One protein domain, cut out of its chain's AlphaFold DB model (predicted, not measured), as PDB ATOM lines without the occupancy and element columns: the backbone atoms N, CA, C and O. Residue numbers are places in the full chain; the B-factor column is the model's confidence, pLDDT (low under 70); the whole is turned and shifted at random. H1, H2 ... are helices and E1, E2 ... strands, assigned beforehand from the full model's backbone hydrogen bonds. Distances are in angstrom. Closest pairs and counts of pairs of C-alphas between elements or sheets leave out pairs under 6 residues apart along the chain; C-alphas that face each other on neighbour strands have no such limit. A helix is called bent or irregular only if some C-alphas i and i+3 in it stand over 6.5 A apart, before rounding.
ATOM      1  N   ALA A  32      49.970 -28.122  22.461       62.84
ATOM      2  CA  ALA A  32      48.851 -28.717  21.736       62.84
ATOM      3  C   ALA A  32      47.503 -28.726  22.489       62.84
ATOM      4  O   ALA A  32      46.465 -28.793  21.837       62.84
ATOM      5  N   ASP A  33      47.488 -28.648  23.826       72.31
ATOM      6  CA  ASP A  33      46.257 -28.652  24.638       72.31
ATOM      7  C   ASP A  33      45.613 -27.268  24.816       72.31
ATOM      8  O   ASP A  33      44.532 -27.148  25.399       72.31
ATOM      9  N   SER A  34      46.250 -26.220  24.296       79.56
ATOM     10  CA  SER A  34      45.737 -24.851  24.358       79.56
ATOM     11  C   SER A  34      44.443 -24.710  23.554       79.56
ATOM     12  O   SER A  34      44.347 -25.169  22.416       79.56
ATOM     13  N   ARG A  35      43.442 -24.058  24.155       84.00
ATOM     14  CA  ARG A  35      42.080 -23.925  23.603       84.00
ATOM     15  C   ARG A  35      41.670 -22.485  23.346       84.00
ATOM     16  O   ARG A  35      40.932 -22.236  22.394       84.00
ATOM     17  N   ARG A  36      42.159 -21.564  24.178       87.81
ATOM     18  CA  ARG A  36      42.017 -20.122  24.008       87.81
ATOM     19  C   ARG A  36      43.326 -19.554  23.474       87.81
ATOM     20  O   ARG A  36      44.408 -19.910  23.940       87.81
ATOM     21  N   PHE A  37      43.196 -18.663  22.510       89.00
ATOM     22  CA  PHE A  37      44.278 -17.986  21.823       89.00
ATOM     23  C   PHE A  37      43.992 -16.485  21.856       89.00
ATOM     24  O   PHE A  37      42.894 -16.080  21.479       89.00
ATOM     25  N   GLN A  38      44.938 -15.671  22.321       92.81
ATOM     26  CA  GLN A  38      44.844 -14.216  22.283       92.81
ATOM     27  C   GLN A  38      45.999 -13.628  21.471       92.81
ATOM     28  O   GLN A  38      47.159 -13.980  21.689       92.81
ATOM     29  N   VAL A  39      45.665 -12.701  20.578       91.81
ATOM     30  CA  VAL A  39      46.605 -11.772  19.940       91.81
ATOM     31  C   VAL A  39      46.193 -10.341  20.236       91.81
ATOM     32  O   VAL A  39      45.024 -10.065  20.504       91.81
ATOM     33  N   SER A  40      47.174  -9.450  20.207       90.38
ATOM     34  CA  SER A  40      47.027  -8.054  20.587       90.38
ATOM     35  C   SER A  40      47.844  -7.167  19.648       90.38
ATOM     36  O   SER A  40      48.804  -7.632  19.032       90.38
ATOM     37  N   ASP A  41      47.465  -5.898  19.540       85.62
ATOM     38  CA  ASP A  41      48.272  -4.826  18.946       85.62
ATOM     39  C   ASP A  41      49.570  -4.573  19.735       85.62
ATOM     40  O   ASP A  41      50.622  -4.344  19.142       85.62
ATOM     41  N   ASP A  42      49.525  -4.710  21.062       85.81
ATOM     42  CA  ASP A  42      50.728  -4.910  21.879       85.81
ATOM     43  C   ASP A  42      51.314  -6.315  21.643       85.81
ATOM     44  O   ASP A  42      50.748  -7.332  22.058       85.81
ATOM     45  N   CYS A  43      52.494  -6.375  21.025       77.06
ATOM     46  CA  CYS A  43      53.196  -7.624  20.727       77.06
ATOM     47  C   CYS A  43      53.612  -8.431  21.975       77.06
ATOM     48  O   CYS A  43      53.971  -9.601  21.837       77.06
ATOM     49  N   ASN A  44      53.532  -7.842  23.176       79.50
ATOM     50  CA  ASN A  44      53.774  -8.505  24.458       79.50
ATOM     51  C   ASN A  44      52.495  -9.090  25.092       79.50
ATOM     52  O   ASN A  44      52.607  -9.929  25.984       79.50
ATOM     53  N   ASP A  45      51.291  -8.709  24.635       85.94
ATOM     54  CA  ASP A  45      49.996  -9.187  25.171       85.94
ATOM     55  C   ASP A  45      49.393 -10.348  24.333       85.94
ATOM     56  O   ASP A  45      48.182 -10.596  24.303       85.94
ATOM     57  N   CYS A  46      50.263 -11.082  23.625       88.88
ATOM     58  CA  CYS A  46      49.937 -12.273  22.838       88.88
ATOM     59  C   CYS A  46      50.185 -13.554  23.655       88.88
ATOM     60  O   CYS A  46      51.315 -13.832  24.065       88.88
ATOM     61  N   PHE A  47      49.146 -14.363  23.892       89.00
ATOM     62  CA  PHE A  47      49.272 -15.603  24.668       89.00
ATOM     63  C   PHE A  47      48.307 -16.711  24.251       89.00
ATOM     64  O   PHE A  47      47.225 -16.481  23.716       89.00
ATOM     65  N   ILE A  48      48.680 -17.945  24.576       87.62
ATOM     66  CA  ILE A  48      47.792 -19.106  24.526       87.62
ATOM     67  C   ILE A  48      47.462 -19.575  25.939       87.62
ATOM     68  O   ILE A  48      48.251 -19.410  26.874       87.62
ATOM     69  N   GLN A  49      46.283 -20.170  26.102       84.69
ATOM     70  CA  GLN A  49      45.841 -20.711  27.376       84.69
ATOM     71  C   GLN A  49      45.037 -21.998  27.176       84.69
ATOM     72  O   GLN A  49      44.189 -22.117  26.282       84.69
ATOM     73  N   CYS A  50      45.267 -22.974  28.048       78.75
ATOM     74  CA  CYS A  50      44.333 -24.074  28.207       78.75
ATOM     75  C   CYS A  50      43.187 -23.633  29.118       78.75
ATOM     76  O   CYS A  50      43.411 -23.120  30.210       78.75
ATOM     77  N   THR A  51      41.950 -23.862  28.684       68.38
ATOM     78  CA  THR A  51      40.751 -23.538  29.470       68.38
ATOM     79  C   THR A  51      40.491 -24.542  30.601       68.38
ATOM     80  O   THR A  51      39.537 -24.375  31.352       68.38
ATOM     81  N   TYR A  52      41.301 -25.598  30.720       64.81
ATOM     82  CA  TYR A  52      41.251 -26.523  31.849       64.81
ATOM     83  C   TYR A  52      42.097 -25.992  33.018       64.81
ATOM     84  O   TYR A  52      43.235 -25.562  32.832       64.81
ATOM     85  N   ASN A  53      41.531 -26.049  34.226       55.56
ATOM     86  CA  ASN A  53      42.184 -25.774  35.513       55.56
ATOM     87  C   ASN A  53      42.865 -24.395  35.666       55.56
ATOM     88  O   ASN A  53      43.783 -24.268  36.472       55.56
ATOM     89  N   ASN A  54      42.422 -23.363  34.930       62.03
ATOM     90  CA  ASN A  54      42.990 -22.001  34.973       62.03
ATOM     91  C   ASN A  54      44.522 -21.969  34.827       62.03
ATOM     92  O   ASN A  54      45.208 -21.151  35.442       62.03
ATOM     93  N   LEU A  55      45.061 -22.882  34.018       68.25
ATOM     94  CA  LEU A  55      46.500 -23.045  33.855       68.25
ATOM     95  C   LEU A  55      47.136 -21.783  33.234       68.25
ATOM     96  O   LEU A  55      46.456 -21.029  32.521       68.25
ATOM     97  N   PRO A  56      48.415 -21.502  33.554       73.25
ATOM     98  CA  PRO A  56      49.032 -20.211  33.277       73.25
ATOM     99  C   PRO A  56      49.083 -19.893  31.780       73.25
ATOM    100  O   PRO A  56      49.249 -20.777  30.934       73.25
ATOM    101  N   LYS A  57      48.971 -18.599  31.466       85.38
ATOM    102  CA  LYS A  57      49.165 -18.068  30.114       85.38
ATOM    103  C   LYS A  57      50.580 -18.395  29.627       85.38
ATOM    104  O   LYS A  57      51.545 -18.163  30.354       85.38
ATOM    105  N   LYS A  58      50.704 -18.874  28.390       83.88
ATOM    106  CA  LYS A  58      51.989 -19.026  27.695       83.88
ATOM    107  C   LYS A  58      52.088 -17.938  26.628       83.88
ATOM    108  O   LYS A  58      51.327 -17.957  25.663       83.88
ATOM    109  N   TRP A  59      52.978 -16.977  26.844       86.25
ATOM    110  CA  TRP A  59      53.203 -15.846  25.941       86.25
ATOM    111  C   TRP A  59      54.013 -16.276  24.713       86.25
ATOM    112  O   TRP A  59      54.809 -17.213  24.801       86.25
ATOM    113  N   PHE A  60      53.802 -15.614  23.578       85.62
ATOM    114  CA  PHE A  60      54.529 -15.855  22.326       85.62
ATOM    115  C   PHE A  60      54.660 -14.545  21.535       85.62
ATOM    116  O   PHE A  60      53.856 -13.632  21.719       85.62
ATOM    117  N   SER A  61      55.648 -14.437  20.644       86.06
ATOM    118  CA  SER A  61      55.778 -13.258  19.782       86.06
ATOM    119  C   SER A  61      54.744 -13.292  18.661       86.06
ATOM    120  O   SER A  61      54.557 -14.311  18.004       86.06
ATOM    121  N   GLU A  62      54.146 -12.150  18.332       85.50
ATOM    122  CA  GLU A  62      53.225 -12.017  17.195       85.50
ATOM    123  C   GLU A  62      53.824 -12.499  15.846       85.50
ATOM    124  O   GLU A  62      53.109 -12.939  14.940       85.50
ATOM    125  N   SER A  63      55.157 -12.479  15.721       84.94
ATOM    126  CA  SER A  63      55.903 -13.039  14.581       84.94
ATOM    127  C   SER A  63      55.798 -14.568  14.454       84.94
ATOM    128  O   SER A  63      55.883 -15.110  13.352       84.94
ATOM    129  N   GLU A  64      55.529 -15.264  15.557       85.25
ATOM    130  CA  GLU A  64      55.400 -16.721  15.649       85.25
ATOM    131  C   GLU A  64      53.956 -17.202  15.411       85.25
ATOM    132  O   GLU A  64      53.714 -18.409  15.383       85.25
ATOM    133  N   LEU A  65      52.996 -16.288  15.192       86.81
ATOM    134  CA  LEU A  65      51.555 -16.551  15.026       86.81
ATOM    135  C   LEU A  65      51.239 -17.780  14.149       86.81
ATOM    136  O   LEU A  65      50.449 -18.646  14.538       86.81
ATOM    137  N   TYR A  66      51.877 -17.890  12.980       87.19
ATOM    138  CA  TYR A  66      51.685 -19.023  12.070       87.19
ATOM    139  C   TYR A  66      52.175 -20.355  12.665       87.19
ATOM    140  O   TYR A  66      51.519 -21.387  12.520       87.19
ATOM    141  N   LEU A  67      53.320 -20.346  13.351       85.62
ATOM    142  CA  LEU A  67      53.896 -21.536  13.976       85.62
ATOM    143  C   LEU A  67      53.063 -21.978  15.185       85.62
ATOM    144  O   LEU A  67      52.728 -23.157  15.300       85.62
ATOM    145  N   VAL A  68      52.656 -21.035  16.040       85.19
ATOM    146  CA  VAL A  68      51.832 -21.322  17.224       85.19
ATOM    147  C   VAL A  68      50.466 -21.876  16.814       85.19
ATOM    148  O   VAL A  68      50.065 -22.916  17.331       85.19
ATOM    149  N   THR A  69      49.786 -21.274  15.829       84.12
ATOM    150  CA  THR A  69      48.490 -21.778  15.315       84.12
ATOM    151  C   THR A  69      48.596 -23.065  14.491       84.12
ATOM    152  O   THR A  69      47.578 -23.700  14.211       84.12
ATOM    153  N   LYS A  70      49.808 -23.492  14.115       84.00
ATOM    154  CA  LYS A  70      50.066 -24.815  13.530       84.00
ATOM    155  C   LYS A  70      50.324 -25.887  14.597       84.00
ATOM    156  O   LYS A  70      49.884 -27.018  14.440       84.00
ATOM    157  N   ILE A  71      51.027 -25.549  15.681       83.12
ATOM    158  CA  ILE A  71      51.302 -26.477  16.795       83.12
ATOM    159  C   ILE A  71      50.046 -26.680  17.659       83.12
ATOM    160  O   ILE A  71      49.733 -27.797  18.071       83.12
ATOM    161  N   CYS A  72      49.302 -25.606  17.921       82.12
ATOM    162  CA  CYS A  72      48.142 -25.596  18.809       82.12
ATOM    163  C   CYS A  72      46.858 -25.977  18.057       82.12
ATOM    164  O   CYS A  72      45.918 -25.191  17.953       82.12
ATOM    165  N   SER A  73      46.800 -27.200  17.527       79.88
ATOM    166  CA  SER A  73      45.679 -27.673  16.698       79.88
ATOM    167  C   SER A  73      44.322 -27.733  17.422       79.88
ATOM    168  O   SER A  73      43.289 -27.846  16.765       79.88
ATOM    169  N   ARG A  74      44.296 -27.637  18.761       85.56
ATOM    170  CA  ARG A  74      43.081 -27.671  19.598       85.56
ATOM    171  C   ARG A  74      42.507 -26.292  19.952       85.56
ATOM    172  O   ARG A  74      41.592 -26.234  20.775       85.56
ATOM    173  N   ILE A  75      42.995 -25.201  19.352       88.81
ATOM    174  CA  ILE A  75      42.392 -23.873  19.542       88.81
ATOM    175  C   ILE A  75      40.939 -23.899  19.045       88.81
ATOM    176  O   ILE A  75      40.662 -24.262  17.904       88.81
ATOM    177  N   ILE A  76      40.023 -23.492  19.925       92.56
ATOM    178  CA  ILE A  76      38.583 -23.361  19.656       92.56
ATOM    179  C   ILE A  76      38.085 -21.922  19.844       92.56
ATOM    180  O   ILE A  76      37.013 -21.590  19.351       92.56
ATOM    181  N   GLN A  77      38.845 -21.081  20.549       94.25
ATOM    182  CA  GLN A  77      38.522 -19.681  20.804       94.25
ATOM    183  C   GLN A  77      39.714 -18.804  20.429       94.25
ATOM    184  O   GLN A  77      40.806 -18.980  20.977       94.25
ATOM    185  N   VAL A  78      39.482 -17.830  19.554       95.81
ATOM    186  CA  VAL A  78      40.415 -16.738  19.255       95.81
ATOM    187  C   VAL A  78      39.852 -15.438  19.821       95.81
ATOM    188  O   VAL A  78      38.665 -15.165  19.682       95.81
ATOM    189  N   VAL A  79      40.706 -14.637  20.447       96.25
ATOM    190  CA  VAL A  79      40.406 -13.275  20.892       96.25
ATOM    191  C   VAL A  79      41.469 -12.354  20.303       96.25
ATOM    192  O   VAL A  79      42.663 -12.579  20.498       96.25
ATOM    193  N   ILE A  80      41.046 -11.333  19.575       96.12
ATOM    194  CA  ILE A  80      41.896 -10.251  19.089       96.12
ATOM    195  C   ILE A  80      41.568  -9.024  19.935       96.12
ATOM    196  O   ILE A  80      40.398  -8.661  20.054       96.12
ATOM    197  N   ILE A  81      42.581  -8.409  20.538       94.50
ATOM    198  CA  ILE A  81      42.441  -7.164  21.301       94.50
ATOM    199  C   ILE A  81      43.225  -6.063  20.589       94.50
ATOM    200  O   ILE A  81      44.314  -6.302  20.078       94.50
ATOM    201  N   VAL A  82      42.663  -4.862  20.536       92.94
ATOM    202  CA  VAL A  82      43.325  -3.666  20.012       92.94
ATOM    203  C   VAL A  82      43.021  -2.513  20.962       92.94
ATOM    204  O   VAL A  82      41.854  -2.204  21.197       92.94
ATOM    205  N   LYS A  83      44.055  -1.889  21.524       87.94
ATOM    206  CA  LYS A  83      43.924  -0.747  22.450       87.94
ATOM    207  C   LYS A  83      44.346   0.560  21.777       87.94
ATOM    208  O   LYS A  83      43.859   1.632  22.115       87.94
ATOM    209  N   GLU A  84      45.223   0.466  20.783       80.06
ATOM    210  CA  GLU A  84      45.694   1.563  19.957       80.06
ATOM    211  C   GLU A  84      45.578   1.219  18.467       80.06
ATOM    212  O   GLU A  84      45.926   0.131  18.009       80.06
ATOM    213  N   MET A  85      45.095   2.169  17.662       72.69
ATOM    214  CA  MET A  85      45.108   2.001  16.206       72.69
ATOM    215  C   MET A  85      46.502   2.269  15.644       72.69
ATOM    216  O   MET A  85      47.083   3.325  15.897       72.69
ATOM    217  N   GLY A  86      46.975   1.364  14.785       63.44
ATOM    218  CA  GLY A  86      48.171   1.585  13.977       63.44
ATOM    219  C   GLY A  86      48.053   2.826  13.086       63.44
ATOM    220  O   GLY A  86      46.963   3.202  12.636       63.44
ATOM    221  N   PHE A  87      49.192   3.467  12.813       61.00
ATOM    222  CA  PHE A  87      49.251   4.723  12.063       61.00
ATOM    223  C   PHE A  87      48.684   4.587  10.637       61.00
ATOM    224  O   PHE A  87      49.086   3.720   9.850       61.00
ATOM    225  N   PHE A  88      47.794   5.517  10.274       55.12
ATOM    226  CA  PHE A  88      47.132   5.574   8.962       55.12
ATOM    227  C   PHE A  88      48.101   5.845   7.790       55.12
ATOM    228  O   PHE A  88      47.750   5.638   6.632       55.12
ATOM    229  N   GLU A  89      49.335   6.280   8.071       53.03
ATOM    230  CA  GLU A  89      50.371   6.514   7.057       53.03
ATOM    231  C   GLU A  89      50.894   5.226   6.400       53.03
ATOM    232  O   GLU A  89      51.472   5.278   5.309       53.03
ATOM    233  N   SER A  90      50.688   4.054   7.018       51.91
ATOM    234  CA  SER A  90      51.102   2.796   6.395       51.91
ATOM    235  C   SER A  90      50.255   2.510   5.147       51.91
ATOM    236  O   SER A  90      49.037   2.669   5.135       51.91
ATOM    237  N   HIS A  91      50.905   2.091   4.059       54.78
ATOM    238  CA  HIS A  91      50.281   2.063   2.735       54.78
ATOM    239  C   HIS A  91      48.957   1.272   2.715       54.78
ATOM    240  O   HIS A  91      48.958   0.047   2.857       54.78
ATOM    241  N   LEU A  92      47.839   1.967   2.450       57.94
ATOM    242  CA  LEU A  92      46.489   1.385   2.311       57.94
ATOM    243  C   LEU A  92      46.389   0.324   1.196       57.94
ATOM    244  O   LEU A  92      45.447  -0.462   1.160       57.94
ATOM    245  N   ASN A  93      47.369   0.312   0.286       58.00
ATOM    246  CA  ASN A  93      47.469  -0.593  -0.856       58.00
ATOM    247  C   ASN A  93      48.520  -1.709  -0.686       58.00
ATOM    248  O   ASN A  93      48.722  -2.471  -1.637       58.00
ATOM    249  N   ASP A  94      49.207  -1.821   0.461       64.38
ATOM    250  CA  ASP A  94      50.092  -2.974   0.674       64.38
ATOM    251  C   ASP A  94      49.257  -4.260   0.784       64.38
ATOM    252  O   ASP A  94      48.239  -4.318   1.471       64.38
ATOM    253  N   LYS A  95      49.688  -5.289   0.056       63.41
ATOM    254  CA  LYS A  95      49.068  -6.620   0.023       63.41
ATOM    255  C   LYS A  95      49.759  -7.605   0.965       63.41
ATOM    256  O   LYS A  95      49.331  -8.754   1.053       63.41
ATOM    257  N   ARG A  96      50.863  -7.204   1.601       68.44
ATOM    258  CA  ARG A  96      51.567  -8.020   2.589       68.44
ATOM    259  C   ARG A  96      50.754  -8.074   3.884       68.44
ATOM    260  O   ARG A  96      50.250  -7.035   4.307       68.44
ATOM    261  N   PRO A  97      50.648  -9.246   4.533       68.06
ATOM    262  CA  PRO A  97      50.116  -9.320   5.885       68.06
ATOM    263  C   PRO A  97      50.946  -8.438   6.822       68.06
ATOM    264  O   PRO A  97      52.177  -8.505   6.801       68.06
ATOM    265  N   LYS A  98      50.269  -7.611   7.616       79.62
ATOM    266  CA  LYS A  98      50.891  -6.662   8.551       79.62
ATOM    267  C   LYS A  98      50.903  -7.246   9.964       79.62
ATOM    268  O   LYS A  98      50.090  -8.126  10.267       79.62
ATOM    269  N   PHE A  99      51.786  -6.757  10.835       86.00
ATOM    270  CA  PHE A  99      51.660  -6.997  12.278       86.00
ATOM    271  C   PHE A  99      50.383  -6.331  12.822       86.00
ATOM    272  O   PHE A  99      49.801  -5.472  12.151       86.00
ATOM    273  N   PHE A 100      49.901  -6.731  13.999       87.50
ATOM    274  CA  PHE A 100      48.674  -6.160  14.570       87.50
ATOM    275  C   PHE A 100      48.856  -4.668  14.892       87.50
ATOM    276  O   PHE A 100      47.984  -3.877  14.538       87.50
ATOM    277  N   CYS A 101      50.023  -4.269  15.408       85.56
ATOM    278  CA  CYS A 101      50.409  -2.864  15.604       85.56
ATOM    279  C   CYS A 101      50.439  -2.020  14.309       85.56
ATOM    280  O   CYS A 101      50.164  -0.824  14.347       85.56
ATOM    281  N   ASP A 102      50.727  -2.637  13.159       85.31
ATOM    282  CA  ASP A 102      50.738  -1.994  11.834       85.31
ATOM    283  C   ASP A 102      49.365  -2.067  11.125       85.31
ATOM    284  O   ASP A 102      49.184  -1.559  10.010       85.31
ATOM    285  N   THR A 103      48.387  -2.741  11.735       86.75
ATOM    286  CA  THR A 103      47.031  -2.915  11.199       86.75
ATOM    287  C   THR A 103      46.093  -1.836  11.760       86.75
ATOM    288  O   THR A 103      46.391  -1.156  12.737       86.75
ATOM    289  N   SER A 104      44.968  -1.612  11.082       88.00
ATOM    290  CA  SER A 104      43.994  -0.565  11.407       88.00
ATOM    291  C   SER A 104      42.615  -0.992  10.910       88.00
ATOM    292  O   SER A 104      42.525  -1.695   9.900       88.00
ATOM    293  N   LEU A 105      41.554  -0.501  11.556       89.44
ATOM    294  CA  LEU A 105      40.143  -0.710  11.187       89.44
ATOM    295  C   LEU A 105      39.781  -0.261   9.755       89.44
ATOM    296  O   LEU A 105      38.711  -0.593   9.241       89.44
ATOM    297  N   TYR A 106      40.661   0.526   9.129       88.56
ATOM    298  CA  TYR A 106      40.497   1.104   7.792       88.56
ATOM    299  C   TYR A 106      41.382   0.441   6.730       88.56
ATOM    300  O   TYR A 106      41.284   0.778   5.549       88.56
ATOM    301  N   HIS A 107      42.238  -0.508   7.120       88.94
ATOM    302  CA  HIS A 107      42.930  -1.357   6.158       88.94
ATOM    303  C   HIS A 107      41.963  -2.361   5.545       88.94
ATOM    304  O   HIS A 107      41.098  -2.907   6.226       88.94
ATOM    305  N   LYS A 108      42.148  -2.651   4.255       88.56
ATOM    306  CA  LYS A 108      41.294  -3.593   3.535       88.56
ATOM    307  C   LYS A 108      41.275  -4.958   4.235       88.56
ATOM    308  O   LYS A 108      42.327  -5.573   4.397       88.56
ATOM    309  N   GLN A 109      40.075  -5.461   4.528       91.31
ATOM    310  CA  GLN A 109      39.797  -6.690   5.298       91.31
ATOM    311  C   GLN A 109      40.019  -6.608   6.825       91.31
ATOM    312  O   GLN A 109      39.752  -7.593   7.512       91.31
ATOM    313  N   GLY A 110      40.478  -5.469   7.353       92.44
ATOM    314  CA  GLY A 110      40.610  -5.231   8.790       92.44
ATOM    315  C   GLY A 110      41.546  -6.192   9.537       92.44
ATOM    316  O   GLY A 110      42.439  -6.821   8.957       92.44
ATOM    317  N   TYR A 111      41.341  -6.303  10.847       94.44
ATOM    318  CA  TYR A 111      42.108  -7.183  11.732       94.44
ATOM    319  C   TYR A 111      41.767  -8.669  11.550       94.44
ATOM    320  O   TYR A 111      42.674  -9.501  11.534       94.44
ATOM    321  N   ILE A 112      40.490  -9.013  11.362       96.19
ATOM    322  CA  ILE A 112      40.002 -10.385  11.159       96.19
ATOM    323  C   ILE A 112      40.543 -10.963   9.845       96.19
ATOM    324  O   ILE A 112      41.038 -12.091   9.814       96.19
ATOM    325  N   GLY A 113      40.509 -10.194   8.753       94.81
ATOM    326  CA  GLY A 113      41.072 -10.635   7.478       94.81
ATOM    327  C   GLY A 113      42.594 -10.744   7.510       94.81
ATOM    328  O   GLY A 113      43.151 -11.718   6.997       94.81
ATOM    329  N   ASN A 114      43.279  -9.803   8.172       92.81
ATOM    330  CA  ASN A 114      44.723  -9.900   8.389       92.81
ATOM    331  C   ASN A 114      45.086 -11.149   9.217       92.81
ATOM    332  O   ASN A 114      45.982 -11.898   8.821       92.81
ATOM    333  N   PHE A 115      44.344 -11.439  10.292       94.56
ATOM    334  CA  PHE A 115      44.492 -12.654  11.098       94.56
ATOM    335  C   PHE A 115      44.377 -13.920  10.242       94.56
ATOM    336  O   PHE A 115      45.314 -14.720  10.188       94.56
ATOM    337  N   PHE A 116      43.274 -14.078   9.501       94.19
ATOM    338  CA  PHE A 116      43.059 -15.267   8.672       94.19
ATOM    339  C   PHE A 116      44.037 -15.393   7.495       94.19
ATOM    340  O   PHE A 116      44.253 -16.501   7.002       94.19
ATOM    341  N   SER A 117      44.706 -14.307   7.091       92.19
ATOM    342  CA  SER A 117      45.807 -14.362   6.118       92.19
ATOM    343  C   SER A 117      47.127 -14.924   6.680       92.19
ATOM    344  O   SER A 117      48.004 -15.300   5.901       92.19
ATOM    345  N   ARG A 118      47.278 -15.004   8.014       90.38
ATOM    346  CA  ARG A 118      48.538 -15.338   8.717       90.38
ATOM    347  C   ARG A 118      48.518 -16.646   9.511       90.38
ATOM    348  O   ARG A 118      49.567 -17.066   9.995       90.38
ATOM    349  N   VAL A 119      47.365 -17.291   9.658       89.25
ATOM    350  CA  VAL A 119      47.192 -18.515  10.463       89.25
ATOM    351  C   VAL A 119      47.030 -19.773   9.610       89.25
ATOM    352  O   VAL A 119      46.798 -19.718   8.402       89.25
ATOM    353  N   SER A 120      47.167 -20.939  10.242       84.31
ATOM    354  CA  SER A 120      46.916 -22.223   9.582       84.31
ATOM    355  C   SER A 120      45.438 -22.356   9.164       84.31
ATOM    356  O   SER A 120      44.528 -21.945   9.881       84.31
ATOM    357  N   ARG A 121      45.166 -22.992   8.013       85.44
ATOM    358  CA  ARG A 121      43.780 -23.331   7.615       85.44
ATOM    359  C   ARG A 121      43.140 -24.381   8.530       85.44
ATOM    360  O   ARG A 121      41.921 -24.492   8.571       85.44
ATOM    361  N   GLU A 122      43.952 -25.145   9.255       84.56
ATOM    362  CA  GLU A 122      43.493 -26.158  10.210       84.56
ATOM    363  C   GLU A 122      42.735 -25.516  11.381       84.56
ATOM    364  O   GLU A 122      41.688 -26.032  11.772       84.56
ATOM    365  N   LEU A 123      43.175 -24.336  11.844       87.38
ATOM    366  CA  LEU A 123      42.499 -23.540  12.876       87.38
ATOM    367  C   LEU A 123      41.000 -23.351  12.586       87.38
ATOM    368  O   LEU A 123      40.164 -23.609  13.449       87.38
ATOM    369  N   MET A 124      40.655 -22.994  11.344       86.31
ATOM    370  CA  MET A 124      39.273 -22.768  10.881       86.31
ATOM    371  C   MET A 124      38.353 -23.986  11.020       86.31
ATOM    372  O   MET A 124      37.135 -23.844  10.975       86.31
ATOM    373  N   THR A 125      38.918 -25.189  11.148       87.06
ATOM    374  CA  THR A 125      38.150 -26.440  11.234       87.06
ATOM    375  C   THR A 125      37.660 -26.707  12.658       87.06
ATOM    376  O   THR A 125      36.602 -27.307  12.835       87.06
ATOM    377  N   ASN A 126      38.423 -26.248  13.656       88.88
ATOM    378  CA  ASN A 126      38.181 -26.503  15.080       88.88
ATOM    379  C   ASN A 126      37.649 -25.273  15.832       88.88
ATOM    380  O   ASN A 126      37.117 -25.415  16.935       88.88
ATOM    381  N   LEU A 127      37.780 -24.083  15.236       94.06
ATOM    382  CA  LEU A 127      37.274 -22.828  15.776       94.06
ATOM    383  C   LEU A 127      35.771 -22.925  16.084       94.06
ATOM    384  O   LEU A 127      34.991 -23.457  15.295       94.06
ATOM    385  N   LYS A 128      35.384 -22.401  17.247       96.00
ATOM    386  CA  LYS A 128      33.997 -22.227  17.697       96.00
ATOM    387  C   LYS A 128      33.629 -20.760  17.838       96.00
ATOM    388  O   LYS A 128      32.495 -20.407  17.549       96.00
ATOM    389  N   THR A 129      34.582 -19.935  18.268       97.12
ATOM    390  CA  THR A 129      34.398 -18.496  18.452       97.12
ATOM    391  C   THR A 129      35.646 -17.731  18.017       97.12
ATOM    392  O   THR A 129      36.777 -18.136  18.309       97.12
ATOM    393  N   ILE A 130      35.450 -16.599  17.349       97.94
ATOM    394  CA  ILE A 130      36.456 -15.545  17.214       97.94
ATOM    395  C   ILE A 130      35.846 -14.221  17.660       97.94
ATOM    396  O   ILE A 130      34.766 -13.854  17.199       97.94
ATOM    397  N   SER A 131      36.532 -13.507  18.551       98.19
ATOM    398  CA  SER A 131      36.162 -12.140  18.905       98.19
ATOM    399  C   SER A 131      37.246 -11.129  18.548       98.19
ATOM    400  O   SER A 131      38.437 -11.437  18.602       98.19
ATOM    401  N   LEU A 132      36.821  -9.925  18.175       98.25
ATOM    402  CA  LEU A 132      37.650  -8.733  18.028       98.25
ATOM    403  C   LEU A 132      37.101  -7.669  18.978       98.25
ATOM    404  O   LEU A 132      35.951  -7.266  18.828       98.25
ATOM    405  N   HIS A 133      37.924  -7.216  19.917       97.12
ATOM    406  CA  HIS A 133      37.622  -6.105  20.816       97.12
ATOM    407  C   HIS A 133      38.590  -4.966  20.512       97.12
ATOM    408  O   HIS A 133      39.807  -5.168  20.543       97.12
ATOM    409  N   VAL A 134      38.061  -3.794  20.173       95.31
ATOM    410  CA  VAL A 134      38.857  -2.616  19.825       95.31
ATOM    411  C   VAL A 134      38.365  -1.443  20.658       95.31
ATOM    412  O   VAL A 134      37.308  -0.892  20.364       95.31
ATOM    413  N   ASP A 135      39.132  -1.054  21.672       92.62
ATOM    414  CA  ASP A 135      38.759  -0.007  22.624       92.62
ATOM    415  C   ASP A 135      39.733   1.165  22.504       92.62
ATOM    416  O   ASP A 135      40.836   1.140  23.046       92.62
ATOM    417  N   ILE A 136      39.331   2.197  21.759       90.81
ATOM    418  CA  ILE A 136      40.167   3.367  21.474       90.81
ATOM    419  C   ILE A 136      39.734   4.516  22.368       90.81
ATOM    420  O   ILE A 136      38.640   5.058  22.209       90.81
ATOM    421  N   MET A 137      40.625   4.944  23.258       90.50
ATOM    422  CA  MET A 137      40.433   6.141  24.072       90.50
ATOM    423  C   MET A 137      41.262   7.308  23.525       90.50
ATOM    424  O   MET A 137      42.444   7.158  23.211       90.50
ATOM    425  N   ARG A 138      40.652   8.488  23.405       90.12
ATOM    426  CA  ARG A 138      41.320   9.750  23.041       90.12
ATOM    427  C   ARG A 138      40.897  10.864  23.983       90.12
ATOM    428  O   ARG A 138      39.888  10.744  24.666       90.12
ATOM    429  N   GLU A 139      41.652  11.960  24.006       90.50
ATOM    430  CA  GLU A 139      41.302  13.111  24.850       90.50
ATOM    431  C   GLU A 139      40.011  13.792  24.365       90.50
ATOM    432  O   GLU A 139      39.206  14.260  25.167       90.50
ATOM    433  N   SER A 140      39.820  13.827  23.044       89.56
ATOM    434  CA  SER A 140      38.692  14.447  22.344       89.56
ATOM    435  C   SER A 140      38.421  13.713  21.024       89.56
ATOM    436  O   SER A 140      39.355  13.211  20.385       89.56
ATOM    437  N   PHE A 141      37.165  13.691  20.561       89.00
ATOM    438  CA  PHE A 141      36.820  13.195  19.222       89.00
ATOM    439  C   PHE A 141      37.500  13.992  18.099       89.00
ATOM    440  O   PHE A 141      37.740  13.428  17.037       89.00
ATOM    441  N   ALA A 142      37.916  15.243  18.314       84.62
ATOM    442  CA  ALA A 142      38.751  16.001  17.375       84.62
ATOM    443  C   ALA A 142      40.132  15.360  17.093       84.62
ATOM    444  O   ALA A 142      40.829  15.781  16.171       84.62
ATOM    445  N   GLN A 143      40.541  14.324  17.839       84.06
ATOM    446  CA  GLN A 143      41.709  13.484  17.525       84.06
ATOM    447  C   GLN A 143      41.359  12.268  16.641       84.06
ATOM    448  O   GLN A 143      42.250  11.615  16.098       84.06
ATOM    449  N   LEU A 144      40.070  11.961  16.470       77.56
ATOM    450  CA  LEU A 144      39.534  10.825  15.721       77.56
ATOM    451  C   LEU A 144      39.005  11.281  14.351       77.56
ATOM    452  O   LEU A 144      37.804  11.368  14.117       77.56
ATOM    453  N   TRP A 145      39.912  11.518  13.402       68.31
ATOM    454  CA  TRP A 145      39.589  11.923  12.019       68.31
ATOM    455  C   TRP A 145      39.081  10.767  11.142       68.31
ATOM    456  O   TRP A 145      39.417  10.662   9.961       68.31
ATOM    457  N   PHE A 146      38.293   9.866  11.722       73.94
ATOM    458  CA  PHE A 146      37.959   8.587  11.119       73.94
ATOM    459  C   PHE A 146      36.465   8.444  10.819       73.94
ATOM    460  O   PHE A 146      35.601   9.002  11.493       73.94
ATOM    461  N   LEU A 147      36.162   7.670   9.777       84.88
ATOM    462  CA  LEU A 147      34.798   7.255   9.456       84.88
ATOM    463  C   LEU A 147      34.371   6.085  10.356       84.88
ATOM    464  O   LEU A 147      35.196   5.488  11.053       84.88
ATOM    465  N   CYS A 148      33.091   5.707  10.281       92.38
ATOM    466  CA  CYS A 148      32.618   4.445  10.849       92.38
ATOM    467  C   CYS A 148      33.513   3.285  10.357       92.38
ATOM    468  O   CYS A 148      33.678   3.131   9.140       92.38
ATOM    469  N   PRO A 149      34.122   2.496  11.260       93.75
ATOM    470  CA  PRO A 149      34.933   1.351  10.875       93.75
ATOM    471  C   PRO A 149      34.046   0.295  10.208       93.75
ATOM    472  O   PRO A 149      32.912   0.080  10.618       93.75
ATOM    473  N   GLN A 150      34.528  -0.329   9.132       95.06
ATOM    474  CA  GLN A 150      33.666  -1.145   8.258       95.06
ATOM    475  C   GLN A 150      34.382  -2.310   7.560       95.06
ATOM    476  O   GLN A 150      33.715  -3.177   7.000       95.06
ATOM    477  N   GLU A 151      35.717  -2.364   7.568       95.56
ATOM    478  CA  GLU A 151      36.456  -3.347   6.765       95.56
ATOM    479  C   GLU A 151      36.402  -4.762   7.356       95.56
ATOM    480  O   GLU A 151      36.190  -5.717   6.607       95.56
ATOM    481  N   ASP A 152      36.482  -4.901   8.684       97.44
ATOM    482  CA  ASP A 152      36.235  -6.170   9.386       97.44
ATOM    483  C   ASP A 152      34.799  -6.678   9.170       97.44
ATOM    484  O   ASP A 152      34.587  -7.851   8.855       97.44
ATOM    485  N   LEU A 153      33.811  -5.779   9.265       98.44
ATOM    486  CA  LEU A 153      32.394  -6.075   9.031       98.44
ATOM    487  C   LEU A 153      32.151  -6.571   7.601       98.44
ATOM    488  O   LEU A 153      31.594  -7.651   7.411       98.44
ATOM    489  N   ARG A 154      32.617  -5.825   6.589       97.88
ATOM    490  CA  ARG A 154      32.516  -6.231   5.179       97.88
ATOM    491  C   ARG A 154      33.188  -7.573   4.933       97.88
ATOM    492  O   ARG A 154      32.580  -8.445   4.319       97.88
ATOM    493  N   TYR A 155      34.406  -7.764   5.442       97.75
ATOM    494  CA  TYR A 155      35.120  -9.027   5.299       97.75
ATOM    495  C   TYR A 155      34.328 -10.201   5.881       97.75
ATOM    496  O   TYR A 155      34.179 -11.226   5.212       97.75
ATOM    497  N   CYS A 156      33.765 -10.044   7.080       98.12
ATOM    498  CA  CYS A 156      32.982 -11.094   7.718       98.12
ATOM    499  C   CYS A 156      31.660 -11.362   6.988       98.12
ATOM    500  O   CYS A 156      31.340 -12.522   6.741       98.12
ATOM    501  N   ILE A 157      30.928 -10.327   6.565       97.94
ATOM    502  CA  ILE A 157      29.697 -10.477   5.773       97.94
ATOM    503  C   ILE A 157      29.970 -11.203   4.450       97.94
ATOM    504  O   ILE A 157      29.221 -12.111   4.091       97.94
ATOM    505  N   ASP A 158      31.046 -10.844   3.749       96.88
ATOM    506  CA  ASP A 158      31.321 -11.357   2.404       96.88
ATOM    507  C   ASP A 158      31.994 -12.748   2.411       96.88
ATOM    508  O   ASP A 158      31.866 -13.483   1.432       96.88
ATOM    509  N   ASN A 159      32.688 -13.137   3.493       96.50
ATOM    510  CA  ASN A 159      33.506 -14.365   3.531       96.50
ATOM    511  C   ASN A 159      33.164 -15.346   4.668       96.50
ATOM    512  O   ASN A 159      33.437 -16.538   4.522       96.50
ATOM    513  N   LEU A 160      32.616 -14.882   5.800       96.56
ATOM    514  CA  LEU A 160      32.570 -15.658   7.052       96.56
ATOM    515  C   LEU A 160      31.192 -15.767   7.732       96.56
ATOM    516  O   LEU A 160      31.045 -16.599   8.626       96.56
ATOM    517  N   CYS A 161      30.171 -15.000   7.331       95.25
ATOM    518  CA  CYS A 161      28.859 -14.994   8.004       95.25
ATOM    519  C   CYS A 161      28.166 -16.373   8.037       95.25
ATOM    520  O   CYS A 161      27.384 -16.646   8.942       95.25
ATOM    521  N   ASN A 162      28.504 -17.263   7.097       95.44
ATOM    522  CA  ASN A 162      28.024 -18.649   7.020       95.44
ATOM    523  C   ASN A 162      29.070 -19.683   7.498       95.44
ATOM    524  O   ASN A 162      29.036 -20.844   7.084       95.44
ATOM    525  N   SER A 163      30.053 -19.272   8.307       95.31
ATOM    526  CA  SER A 163      31.038 -20.186   8.898       95.31
ATOM    527  C   SER A 163      30.396 -21.118   9.941       95.31
ATOM    528  O   SER A 163      29.214 -21.008  10.254       95.31
ATOM    529  N   LYS A 164      31.171 -22.051  10.506       95.44
ATOM    530  CA  LYS A 164      30.705 -22.950  11.583       95.44
ATOM    531  C   LYS A 164      30.949 -22.400  12.995       95.44
ATOM    532  O   LYS A 164      30.756 -23.135  13.959       95.44
ATOM    533  N   PHE A 165      31.421 -21.161  13.101       96.88
ATOM    534  CA  PHE A 165      31.839 -20.532  14.345       96.88
ATOM    535  C   PHE A 165      31.201 -19.154  14.498       96.88
ATOM    536  O   PHE A 165      30.895 -18.485  13.513       96.88
ATOM    537  N   GLU A 166      31.014 -18.739  15.742       98.25
ATOM    538  CA  GLU A 166      30.502 -17.417  16.092       98.25
ATOM    539  C   GLU A 166      31.604 -16.366  15.904       98.25
ATOM    540  O   GLU A 166      32.781 -16.604  16.201       98.25
ATOM    541  N   ILE A 167      31.217 -15.201  15.396       98.56
ATOM    542  CA  ILE A 167      32.089 -14.055  15.148       98.56
ATOM    543  C   ILE A 167      31.481 -12.874  15.889       98.56
ATOM    544  O   ILE A 167      30.372 -12.462  15.559       98.56
ATOM    545  N   SER A 168      32.204 -12.329  16.863       98.50
ATOM    546  CA  SER A 168      31.790 -11.138  17.607       98.50
ATOM    547  C   SER A 168      32.803 -10.022  17.382       98.50
ATOM    548  O   SER A 168      33.985 -10.178  17.684       98.50
ATOM    549  N   ILE A 169      32.371  -8.900  16.818       98.62
ATOM    550  CA  ILE A 169      33.210  -7.711  16.649       98.62
ATOM    551  C   ILE A 169      32.620  -6.600  17.507       98.62
ATOM    552  O   ILE A 169      31.473  -6.218  17.310       98.62
ATOM    553  N   GLN A 170      33.411  -6.074  18.434       98.19
ATOM    554  CA  GLN A 170      33.045  -4.970  19.311       98.19
ATOM    555  C   GLN A 170      34.093  -3.871  19.164       98.19
ATOM    556  O   GLN A 170      35.275  -4.090  19.432       98.19
ATOM    557  N   ILE A 171      33.667  -2.700  18.701       97.25
ATOM    558  CA  ILE A 171      34.538  -1.538  18.520       97.25
ATOM    559  C   ILE A 171      33.955  -0.369  19.315       97.25
ATOM    560  O   ILE A 171      32.801   0.002  19.104       97.25
ATOM    561  N   SER A 172      34.748   0.231  20.198       94.69
ATOM    562  CA  SER A 172      34.358   1.386  21.000       94.69
ATOM    563  C   SER A 172      35.333   2.555  20.810       94.69
ATOM    564  O   SER A 172      36.552   2.393  20.895       94.69
ATOM    565  N   PHE A 173      34.804   3.747  20.511       94.00
ATOM    566  CA  PHE A 173      35.573   4.999  20.502       94.00
ATOM    567  C   PHE A 173      35.144   5.867  21.692       94.00
ATOM    568  O   PHE A 173      34.044   6.422  21.711       94.00
ATOM    569  N   CYS A 174      36.027   6.003  22.675       92.06
ATOM    570  CA  CYS A 174      35.808   6.764  23.898       92.06
ATOM    571  C   CYS A 174      36.560   8.103  23.854       92.06
ATOM    572  O   CYS A 174      37.753   8.150  23.540       92.06
ATOM    573  N   SER A 175      35.875   9.190  24.204       91.94
ATOM    574  CA  SER A 175      36.469  10.524  24.343       91.94
ATOM    575  C   SER A 175      36.511  10.946  25.812       91.94
ATOM    576  O   SER A 175      35.472  11.003  26.464       91.94
ATOM    577  N   ALA A 176      37.696  11.244  26.347       90.69
ATOM    578  CA  ALA A 176      37.895  11.582  27.758       90.69
ATOM    579  C   ALA A 176      37.239  12.915  28.160       90.69
ATOM    580  O   ALA A 176      36.793  13.069  29.296       90.69
ATOM    581  N   THR A 177      37.175  13.869  27.227       87.94
ATOM    582  CA  THR A 177      36.575  15.195  27.415       87.94
ATOM    583  C   THR A 177      35.597  15.527  26.290       87.94
ATOM    584  O   THR A 177      35.665  14.941  25.209       87.94
ATOM    585  N   VAL A 178      34.695  16.477  26.555       87.50
ATOM    586  CA  VAL A 178      33.799  17.087  25.561       87.50
ATOM    587  C   VAL A 178      34.419  18.400  25.087       87.50
ATOM    588  O   VAL A 178      34.671  19.291  25.900       87.50
ATOM    589  N   GLN A 179      34.635  18.547  23.781       87.44
ATOM    590  CA  GLN A 179      35.176  19.759  23.157       87.44
ATOM    591  C   GLN A 179      34.248  20.291  22.054       87.44
ATOM    592  O   GLN A 179      33.440  19.559  21.483       87.44
ATOM    593  N   SER A 180      34.352  21.587  21.734       84.75
ATOM    594  CA  SER A 180      33.506  22.246  20.719       84.75
ATOM    595  C   SER A 180      33.578  21.573  19.348       84.75
ATOM    596  O   SER A 180      32.579  21.482  18.630       84.75
ATOM    597  N   ASP A 181      34.766  21.087  19.004       85.06
ATOM    598  CA  ASP A 181      35.105  20.622  17.664       85.06
ATOM    599  C   ASP A 181      34.656  19.163  17.445       85.06
ATOM    600  O   ASP A 181      34.445  18.730  16.307       85.06
ATOM    601  N   ASP A 182      34.377  18.435  18.535       89.12
ATOM    602  CA  ASP A 182      33.862  17.063  18.524       89.12
ATOM    603  C   ASP A 182      32.528  16.948  17.780       89.12
ATOM    604  O   ASP A 182      32.241  15.914  17.175       89.12
ATOM    605  N   TYR A 183      31.698  18.000  17.783       88.38
ATOM    606  CA  TYR A 183      30.380  17.979  17.141       88.38
ATOM    607  C   TYR A 183      30.462  17.634  15.645       88.38
ATOM    608  O   TYR A 183      29.628  16.882  15.131       88.38
ATOM    609  N   ALA A 184      31.483  18.142  14.944       89.25
ATOM    610  CA  ALA A 184      31.698  17.835  13.533       89.25
ATOM    611  C   ALA A 184      32.060  16.353  13.327       89.25
ATOM    612  O   ALA A 184      31.505  15.702  12.437       89.25
ATOM    613  N   ILE A 185      32.927  15.811  14.186       90.12
ATOM    614  CA  ILE A 185      33.376  14.414  14.133       90.12
ATOM    615  C   ILE A 185      32.255  13.445  14.528       90.12
ATOM    616  O   ILE A 185      31.972  12.514  13.780       90.12
ATOM    617  N   ARG A 186      31.529  13.691  15.628       91.69
ATOM    618  CA  ARG A 186      30.359  12.883  16.033       91.69
ATOM    619  C   ARG A 186      29.318  12.822  14.915       91.69
ATOM    620  O   ARG A 186      28.777  11.759  14.618       91.69
ATOM    621  N   LYS A 187      29.068  13.944  14.228       91.44
ATOM    622  CA  LYS A 187      28.150  13.998  13.080       91.44
ATOM    623  C   LYS A 187      28.667  13.204  11.874       91.44
ATOM    624  O   LYS A 187      27.864  12.565  11.191       91.44
ATOM    625  N   LEU A 188      29.981  13.208  11.629       92.25
ATOM    626  CA  LEU A 188      30.629  12.385  10.604       92.25
ATOM    627  C   LEU A 188      30.509  10.885  10.926       92.25
ATOM    628  O   LEU A 188      30.099  10.119  10.053       92.25
ATOM    629  N   LEU A 189      30.769  10.483  12.176       93.19
ATOM    630  CA  LEU A 189      30.605   9.107  12.660       93.19
ATOM    631  C   LEU A 189      29.158   8.624  12.496       93.19
ATOM    632  O   LEU A 189      28.936   7.626  11.814       93.19
ATOM    633  N   ILE A 190      28.164   9.378  12.989       94.88
ATOM    634  CA  ILE A 190      26.726   9.066  12.831       94.88
ATOM    635  C   ILE A 190      26.333   8.926  11.355       94.88
ATOM    636  O   ILE A 190      25.552   8.045  10.988       94.88
ATOM    637  N   SER A 191      26.852   9.802  10.489       95.06
ATOM    638  CA  SER A 191      26.606   9.726   9.046       95.06
ATOM    639  C   SER A 191      27.227   8.467   8.429       95.06
ATOM    640  O   SER A 191      26.603   7.832   7.580       95.06
ATOM    641  N   GLY A 192      28.423   8.080   8.884       95.94
ATOM    642  CA  GLY A 192      29.088   6.830   8.520       95.94
ATOM    643  C   GLY A 192      28.296   5.599   8.960       95.94
ATOM    644  O   GLY A 192      27.995   4.756   8.123       95.94
ATOM    645  N   MET A 193      27.872   5.536  10.226       97.81
ATOM    646  CA  MET A 193      27.056   4.440  10.775       97.81
ATOM    647  C   MET A 193      25.780   4.251   9.950       97.81
ATOM    648  O   MET A 193      25.506   3.168   9.443       97.81
ATOM    649  N   LYS A 194      25.046   5.340   9.685       97.56
ATOM    650  CA  LYS A 194      23.832   5.318   8.849       97.56
ATOM    651  C   LYS A 194      24.084   4.913   7.394       97.56
ATOM    652  O   LYS A 194      23.150   4.463   6.731       97.56
ATOM    653  N   HIS A 195      25.298   5.090   6.873       97.62
ATOM    654  CA  HIS A 195      25.681   4.595   5.551       97.62
ATOM    655  C   HIS A 195      25.981   3.090   5.587       97.62
ATOM    656  O   HIS A 195      25.397   2.346   4.802       97.62
ATOM    657  N   VAL A 196      26.804   2.641   6.541       98.19
ATOM    658  CA  VAL A 196      27.152   1.225   6.742       98.19
ATOM    659  C   VAL A 196      25.899   0.390   7.004       98.19
ATOM    660  O   VAL A 196      25.704  -0.630   6.354       98.19
ATOM    661  N   LEU A 197      24.989   0.844   7.870       98.56
ATOM    662  CA  LEU A 197      23.734   0.140   8.150       98.56
ATOM    663  C   LEU A 197      22.861  -0.024   6.898       98.56
ATOM    664  O   LEU A 197      22.304  -1.095   6.678       98.56
ATOM    665  N   LYS A 198      22.790   0.987   6.023       98.50
ATOM    666  CA  LYS A 198      22.077   0.869   4.738       98.50
ATOM    667  C   LYS A 198      22.751  -0.121   3.787       98.50
ATOM    668  O   LYS A 198      22.050  -0.872   3.113       98.50
ATOM    669  N   GLU A 199      24.085  -0.143   3.739       98.31
ATOM    670  CA  GLU A 199      24.836  -1.148   2.976       98.31
ATOM    671  C   GLU A 199      24.538  -2.561   3.502       98.31
ATOM    672  O   GLU A 199      24.190  -3.441   2.717       98.31
ATOM    673  N   MET A 200      24.597  -2.773   4.818       98.44
ATOM    674  CA  MET A 200      24.384  -4.093   5.422       98.44
ATOM    675  C   MET A 200      22.933  -4.569   5.316       98.44
ATOM    676  O   MET A 200      22.706  -5.734   4.988       98.44
ATOM    677  N   ALA A 201      21.952  -3.676   5.472       98.25
ATOM    678  CA  ALA A 201      20.546  -3.987   5.214       98.25
ATOM    679  C   ALA A 201      20.306  -4.397   3.746       98.25
ATOM    680  O   ALA A 201      19.539  -5.318   3.482       98.25
ATOM    681  N   SER A 202      21.018  -3.791   2.781       98.19
ATOM    682  CA  SER A 202      20.982  -4.221   1.367       98.19
ATOM    683  C   SER A 202      21.655  -5.577   1.100       98.19
ATOM    684  O   SER A 202      21.496  -6.139   0.018       98.19
ATOM    685  N   LYS A 203      22.385  -6.110   2.088       97.50
ATOM    686  CA  LYS A 203      22.967  -7.457   2.109       97.50
ATOM    687  C   LYS A 203      22.178  -8.403   3.033       97.50
ATOM    688  O   LYS A 203      22.764  -9.372   3.514       97.50
ATOM    689  N   ASP A 204      20.901  -8.140   3.311       97.69
ATOM    690  CA  ASP A 204      20.026  -8.962   4.169       97.69
ATOM    691  C   ASP A 204      20.544  -9.173   5.611       97.69
ATOM    692  O   ASP A 204      20.266 -10.198   6.237       97.69
ATOM    693  N   ALA A 205      21.332  -8.237   6.148       98.44
ATOM    694  CA  ALA A 205      21.680  -8.234   7.567       98.44
ATOM    695  C   ALA A 205      20.570  -7.569   8.396       98.44
ATOM    696  O   ALA A 205      19.965  -6.585   7.961       98.44
ATOM    697  N   LYS A 206      20.345  -8.061   9.618       98.62
ATOM    698  CA  LYS A 206      19.582  -7.330  10.637       98.62
ATOM    699  C   LYS A 206      20.460  -6.192  11.157       98.62
ATOM    700  O   LYS A 206      21.658  -6.370  11.354       98.62
ATOM    701  N   THR A 207      19.862  -5.024  11.351       98.62
ATOM    702  CA  THR A 207      20.567  -3.782  11.686       98.62
ATOM    703  C   THR A 207      19.816  -3.020  12.763       98.62
ATOM    704  O   THR A 207      18.605  -2.845  12.611       98.62
ATOM    705  N   ASP A 208      20.523  -2.506  13.764       98.38
ATOM    706  CA  ASP A 208      19.967  -1.590  14.766       98.38
ATOM    707  C   ASP A 208      20.843  -0.339  14.940       98.38
ATOM    708  O   ASP A 208      22.012  -0.318  14.537       98.38
ATOM    709  N   PHE A 209      20.259   0.725  15.488       98.06
ATOM    710  CA  PHE A 209      20.915   2.015  15.704       98.06
ATOM    711  C   PHE A 209      20.239   2.791  16.833       98.06
ATOM    712  O   PHE A 209      19.124   3.291  16.648       98.06
ATOM    713  N   ALA A 210      20.939   2.973  17.953       95.94
ATOM    714  CA  ALA A 210      20.443   3.751  19.080       95.94
ATOM    715  C   ALA A 210      21.321   4.977  19.384       95.94
ATOM    716  O   ALA A 210      22.481   5.102  18.988       95.94
ATOM    717  N   ILE A 211      20.690   5.956  20.033       94.12
ATOM    718  CA  ILE A 211      21.301   7.190  20.526       94.12
ATOM    719  C   ILE A 211      20.719   7.422  21.918       94.12
ATOM    720  O   ILE A 211      19.526   7.712  22.025       94.12
ATOM    721  N   ASP A 212      21.553   7.370  22.955       89.00
ATOM    722  CA  ASP A 212      21.200   7.906  24.267       89.00
ATOM    723  C   ASP A 212      21.771   9.326  24.401       89.00
ATOM    724  O   ASP A 212      22.980   9.561  24.369       89.00
ATOM    725  N   LEU A 213      20.875  10.307  24.516       81.56
ATOM    726  CA  LEU A 213      21.246  11.717  24.650       81.56
ATOM    727  C   LEU A 213      21.677  12.094  26.077       81.56
ATOM    728  O   LEU A 213      22.309  13.135  26.244       81.56
ATOM    729  N   ASN A 214      21.341  11.287  27.085       77.50
ATOM    730  CA  ASN A 214      21.708  11.508  28.485       77.50
ATOM    731  C   ASN A 214      23.102  10.947  28.786       77.50
ATOM    732  O   ASN A 214      23.867  11.570  29.515       77.50
ATOM    733  N   GLU A 215      23.434   9.793  28.203       73.25
ATOM    734  CA  GLU A 215      24.763   9.167  28.318       73.25
ATOM    735  C   GLU A 215      25.740   9.636  27.220       73.25
ATOM    736  O   GLU A 215      26.897   9.224  27.180       73.25
ATOM    737  N   GLU A 216      25.270  10.502  26.313       85.38
ATOM    738  CA  GLU A 216      25.956  10.955  25.092       85.38
ATOM    739  C   GLU A 216      26.484   9.819  24.188       85.38
ATOM    740  O   GLU A 216      27.367  10.027  23.341       85.38
ATOM    741  N   TYR A 217      25.890   8.640  24.352       91.56
ATOM    742  CA  TYR A 217      26.249   7.363  23.760       91.56
ATOM    743  C   TYR A 217      25.523   7.152  22.428       91.56
ATOM    744  O   TYR A 217      24.341   7.472  22.275       91.56
ATOM    745  N   VAL A 218      26.233   6.612  21.441       95.50
ATOM    746  CA  VAL A 218      25.672   6.242  20.139       95.50
ATOM    747  C   VAL A 218      26.246   4.903  19.720       95.50
ATOM    748  O   VAL A 218      27.467   4.757  19.683       95.50
ATOM    749  N   ASP A 219      25.390   3.970  19.324       96.94
ATOM    750  CA  ASP A 219      25.803   2.662  18.829       96.94
ATOM    751  C   ASP A 219      25.063   2.232  17.560       96.94
ATOM    752  O   ASP A 219      24.058   2.800  17.125       96.94
ATOM    753  N   MET A 220      25.631   1.214  16.929       98.38
ATOM    754  CA  MET A 220      24.988   0.430  15.895       98.38
ATOM    755  C   MET A 220      25.305  -1.044  16.093       98.38
ATOM    756  O   MET A 220      26.430  -1.395  16.464       98.38
ATOM    757  N   THR A 221      24.357  -1.903  15.728       98.56
ATOM    758  CA  THR A 221      24.587  -3.347  15.631       98.56
ATOM    759  C   THR A 221      24.248  -3.872  14.240       98.56
ATOM    760  O   THR A 221      23.394  -3.333  13.527       98.56
ATOM    761  N   VAL A 222      24.960  -4.920  13.825       98.81
ATOM    762  CA  VAL A 222      24.707  -5.665  12.590       98.81
ATOM    763  C   VAL A 222      24.820  -7.157  12.881       98.81
ATOM    764  O   VAL A 222      25.871  -7.639  13.294       98.81
ATOM    765  N   GLU A 223      23.748  -7.892  12.607       98.69
ATOM    766  CA  GLU A 223      23.663  -9.344  12.764       98.69
ATOM    767  C   GLU A 223      23.433 -10.007  11.400       98.69
ATOM    768  O   GLU A 223      22.501  -9.650  10.669       98.69
ATOM    769  N   LYS A 224      24.246 -11.011  11.050       98.44
ATOM    770  CA  LYS A 224      23.986 -11.866   9.880       98.44
ATOM    771  C   LYS A 224      24.625 -13.245  10.022       98.44
ATOM    772  O   LYS A 224      25.848 -13.368  10.058       98.44
ATOM    773  N   GLY A 225      23.804 -14.293   9.993       97.69
ATOM    774  CA  GLY A 225      24.282 -15.667  10.171       97.69
ATOM    775  C   GLY A 225      24.944 -15.817  11.540       97.69
ATOM    776  O   GLY A 225      24.313 -15.522  12.547       97.69
ATOM    777  N   ASN A 226      26.216 -16.214  11.562       97.56
ATOM    778  CA  ASN A 226      27.015 -16.343  12.785       97.56
ATOM    779  C   ASN A 226      27.878 -15.102  13.100       97.56
ATOM    780  O   ASN A 226      28.803 -15.194  13.905       97.56
ATOM    781  N   LEU A 227      27.617 -13.960  12.451       98.62
ATOM    782  CA  LEU A 227      28.266 -12.679  12.741       98.62
ATOM    783  C   LEU A 227      27.364 -11.772  13.580       98.62
ATOM    784  O   LEU A 227      26.264 -11.431  13.144       98.62
ATOM    785  N   GLU A 228      27.911 -11.301  14.695       98.62
ATOM    786  CA  GLU A 228      27.465 -10.139  15.458       98.62
ATOM    787  C   GLU A 228      28.554  -9.057  15.386       98.62
ATOM    788  O   GLU A 228      29.732  -9.302  15.655       98.62
ATOM    789  N   TYR A 229      28.170  -7.846  14.997       98.75
ATOM    790  CA  TYR A 229      29.038  -6.676  14.963       98.75
ATOM    791  C   TYR A 229      28.382  -5.538  15.740       98.75
ATOM    792  O   TYR A 229      27.215  -5.232  15.504       98.75
ATOM    793  N   SER A 230      29.148  -4.870  16.595       98.50
ATOM    794  CA  SER A 230      28.773  -3.646  17.291       98.50
ATOM    795  C   SER A 230      29.860  -2.585  17.120       98.50
ATOM    796  O   SER A 230      31.056  -2.865  17.257       98.50
ATOM    797  N   PHE A 231      29.436  -1.354  16.838       98.06
ATOM    798  CA  PHE A 231      30.285  -0.170  16.924       98.06
ATOM    799  C   PHE A 231      29.578   0.909  17.731       98.06
ATOM    800  O   PHE A 231      28.467   1.304  17.381       98.06
ATOM    801  N   ALA A 232      30.249   1.408  18.766       96.56
ATOM    802  CA  ALA A 232      29.757   2.479  19.618       96.56
ATOM    803  C   ALA A 232      30.783   3.606  19.767       96.56
ATOM    804  O   ALA A 232      31.996   3.395  19.691       96.56
ATOM    805  N   PHE A 233      30.301   4.815  20.039       95.00
ATOM    806  CA  PHE A 233      31.137   5.908  20.513       95.00
ATOM    807  C   PHE A 233      30.421   6.731  21.588       95.00
ATOM    808  O   PHE A 233      29.208   6.931  21.535       95.00
ATOM    809  N   PHE A 234      31.180   7.198  22.577       93.88
ATOM    810  CA  PHE A 234      30.651   7.876  23.762       93.88
ATOM    811  C   PHE A 234      31.714   8.744  24.443       93.88
ATOM    812  O   PHE A 234      32.915   8.605  24.190       93.88
ATOM    813  N   TYR A 235      31.279   9.636  25.329       91.69
ATOM    814  CA  TYR A 235      32.189  10.333  26.236       91.69
ATOM    815  C   TYR A 235      32.407   9.529  27.512       91.69
ATOM    816  O   TYR A 235      31.499   8.870  28.017       91.69
ATOM    817  N   TYR A 236      33.621   9.592  28.049       88.06
ATOM    818  CA  TYR A 236      33.965   8.952  29.306       88.06
ATOM    819  C   TYR A 236      33.121   9.531  30.447       88.06
ATOM    820  O   TYR A 236      33.313  10.675  30.863       88.06
ATOM    821  N   ASN A 237      32.210   8.720  30.983       82.69
ATOM    822  CA  ASN A 237      31.420   9.085  32.145       82.69
ATOM    823  C   ASN A 237      32.053   8.497  33.426       82.69
ATOM    824  O   ASN A 237      31.908   7.298  33.692       82.69
ATOM    825  N   PRO A 238      32.727   9.312  34.265       77.31
ATOM    826  CA  PRO A 238      33.350   8.829  35.493       77.31
ATOM    827  C   PRO A 238      32.339   8.311  36.522       77.31
ATOM    828  O   PRO A 238      32.745   7.585  37.425       77.31
ATOM    829  N   ASP A 239      31.055   8.673  36.430       74.50
ATOM    830  CA  ASP A 239      30.024   8.186  37.352       74.50
ATOM    831  C   ASP A 239      29.599   6.741  37.054       74.50
ATOM    832  O   ASP A 239      29.240   6.027  37.986       74.50
ATOM    833  N   ILE A 240      29.754   6.269  35.810       67.44
ATOM    834  CA  ILE A 240      29.582   4.849  35.447       67.44
ATOM    835  C   ILE A 240      30.776   4.022  35.954       67.44
ATOM    836  O   ILE A 240      30.611   2.924  36.481       67.44
ATOM    837  N   CYS A 241      31.996   4.561  35.848       57.34
ATOM    838  CA  CYS A 241      33.219   3.873  36.285       57.34
ATOM    839  C   CYS A 241      33.473   3.936  37.802       57.34
ATOM    840  O   CYS A 241      34.368   3.252  38.305       57.34
TER     841      CYS A 241
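What this domain is: This is residues 32 to 241 of the 286 residues of an uncharacterized protein of Syphacia muris (UniProt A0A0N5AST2). One broad, twisted sheet of eight strands makes a wall, with H1, H2, H4 and H5 along one side of it and no named helix over the other face; the long H5 covers the end with E6, E7 and E8, and small H6 lies off the sheet. The 210 printed residues run E1 E2 H1 E3 H2 H3 E4 H4 E5 H5 E6 E7 E8 H6, of mixed class, helices and strands. The mixed sheet has the order E2 E1 E3 E4 E5 E8 E7 E6, and H1, H4 and H5 on one face make two layers. The whole is compact, with a radius of gyration of the C-alphas of 17.6 A and spans of 52 by 38 by 36 A.

Where its parts are: Find C-alpha 36 at (42.017, -20.122, 24.008), where E1, residues 36 to 40, begins. E2 is 47 to 49, E3 77 to 82, E4 129 to 138 at 29.4 A, E5 166 to 175 at 29.7 A, E6 206 to 212, E7 217 to 224 and E8 227 to 235 at 27.0 A. H5, residues 182 to 201, runs 28.2 A from C-alpha 182 at (33.862, 17.063, 18.524). H1 is 62 to 71, H2 110 to 118, H3 123 to 126, H4 151 to 159; H6, 238 to 241, ends at C-alpha 241 (33.219, 3.873, 36.285).

How they stand to each other: Look first at parallel E4 and E5, where N 134 and O 170 are 2.9 A apart, within hydrogen-bond range. E3, H2 H3, E4 and E4, H4, E5 are strand-helix-strand units, parallel neighbours joined through helices, with right-handed crossovers. E5, H5, E6 is a split one, also right-handed, with E8 and E7 between its strands. E6, E7 and E8 form a meander, each the antiparallel neighbour of the one before; N 220 and O 231 of E7 and E8 are 2.9 A apart. H5 runs along E7 at 16 degrees on the local plane, at a height over the sheet of 9.4 A. H4, on the same face, runs along E8 at 11 degrees on the local plane. H2 only grazes the sheet with residues 111 to 115; it touches H4, with C-alphas 110 and 152 closest at 4.5 A. H1, irregular with C-alphas 63 and 66 at 7.7 A, is on the sheet; H3 and H6 are not on it. Every O i to N i+4 pair is within range in H2 and H4, 4 of 6 in H1 and 15 of 16 in H5; H3 and H6 are too short for one.

The domain as a whole: The C-alphas of Ala 32 and Ser 180, the two farthest apart, stand 53.2 A from each other. The printed part has no cut. The links E2 to H1, E3 to H2 and E4 to H4 are long. The mean pLDDT of the printed part is 87.9; look for values under 70 at residues 32, 51 to 55, 86 to 97, 145 and 240 to 241.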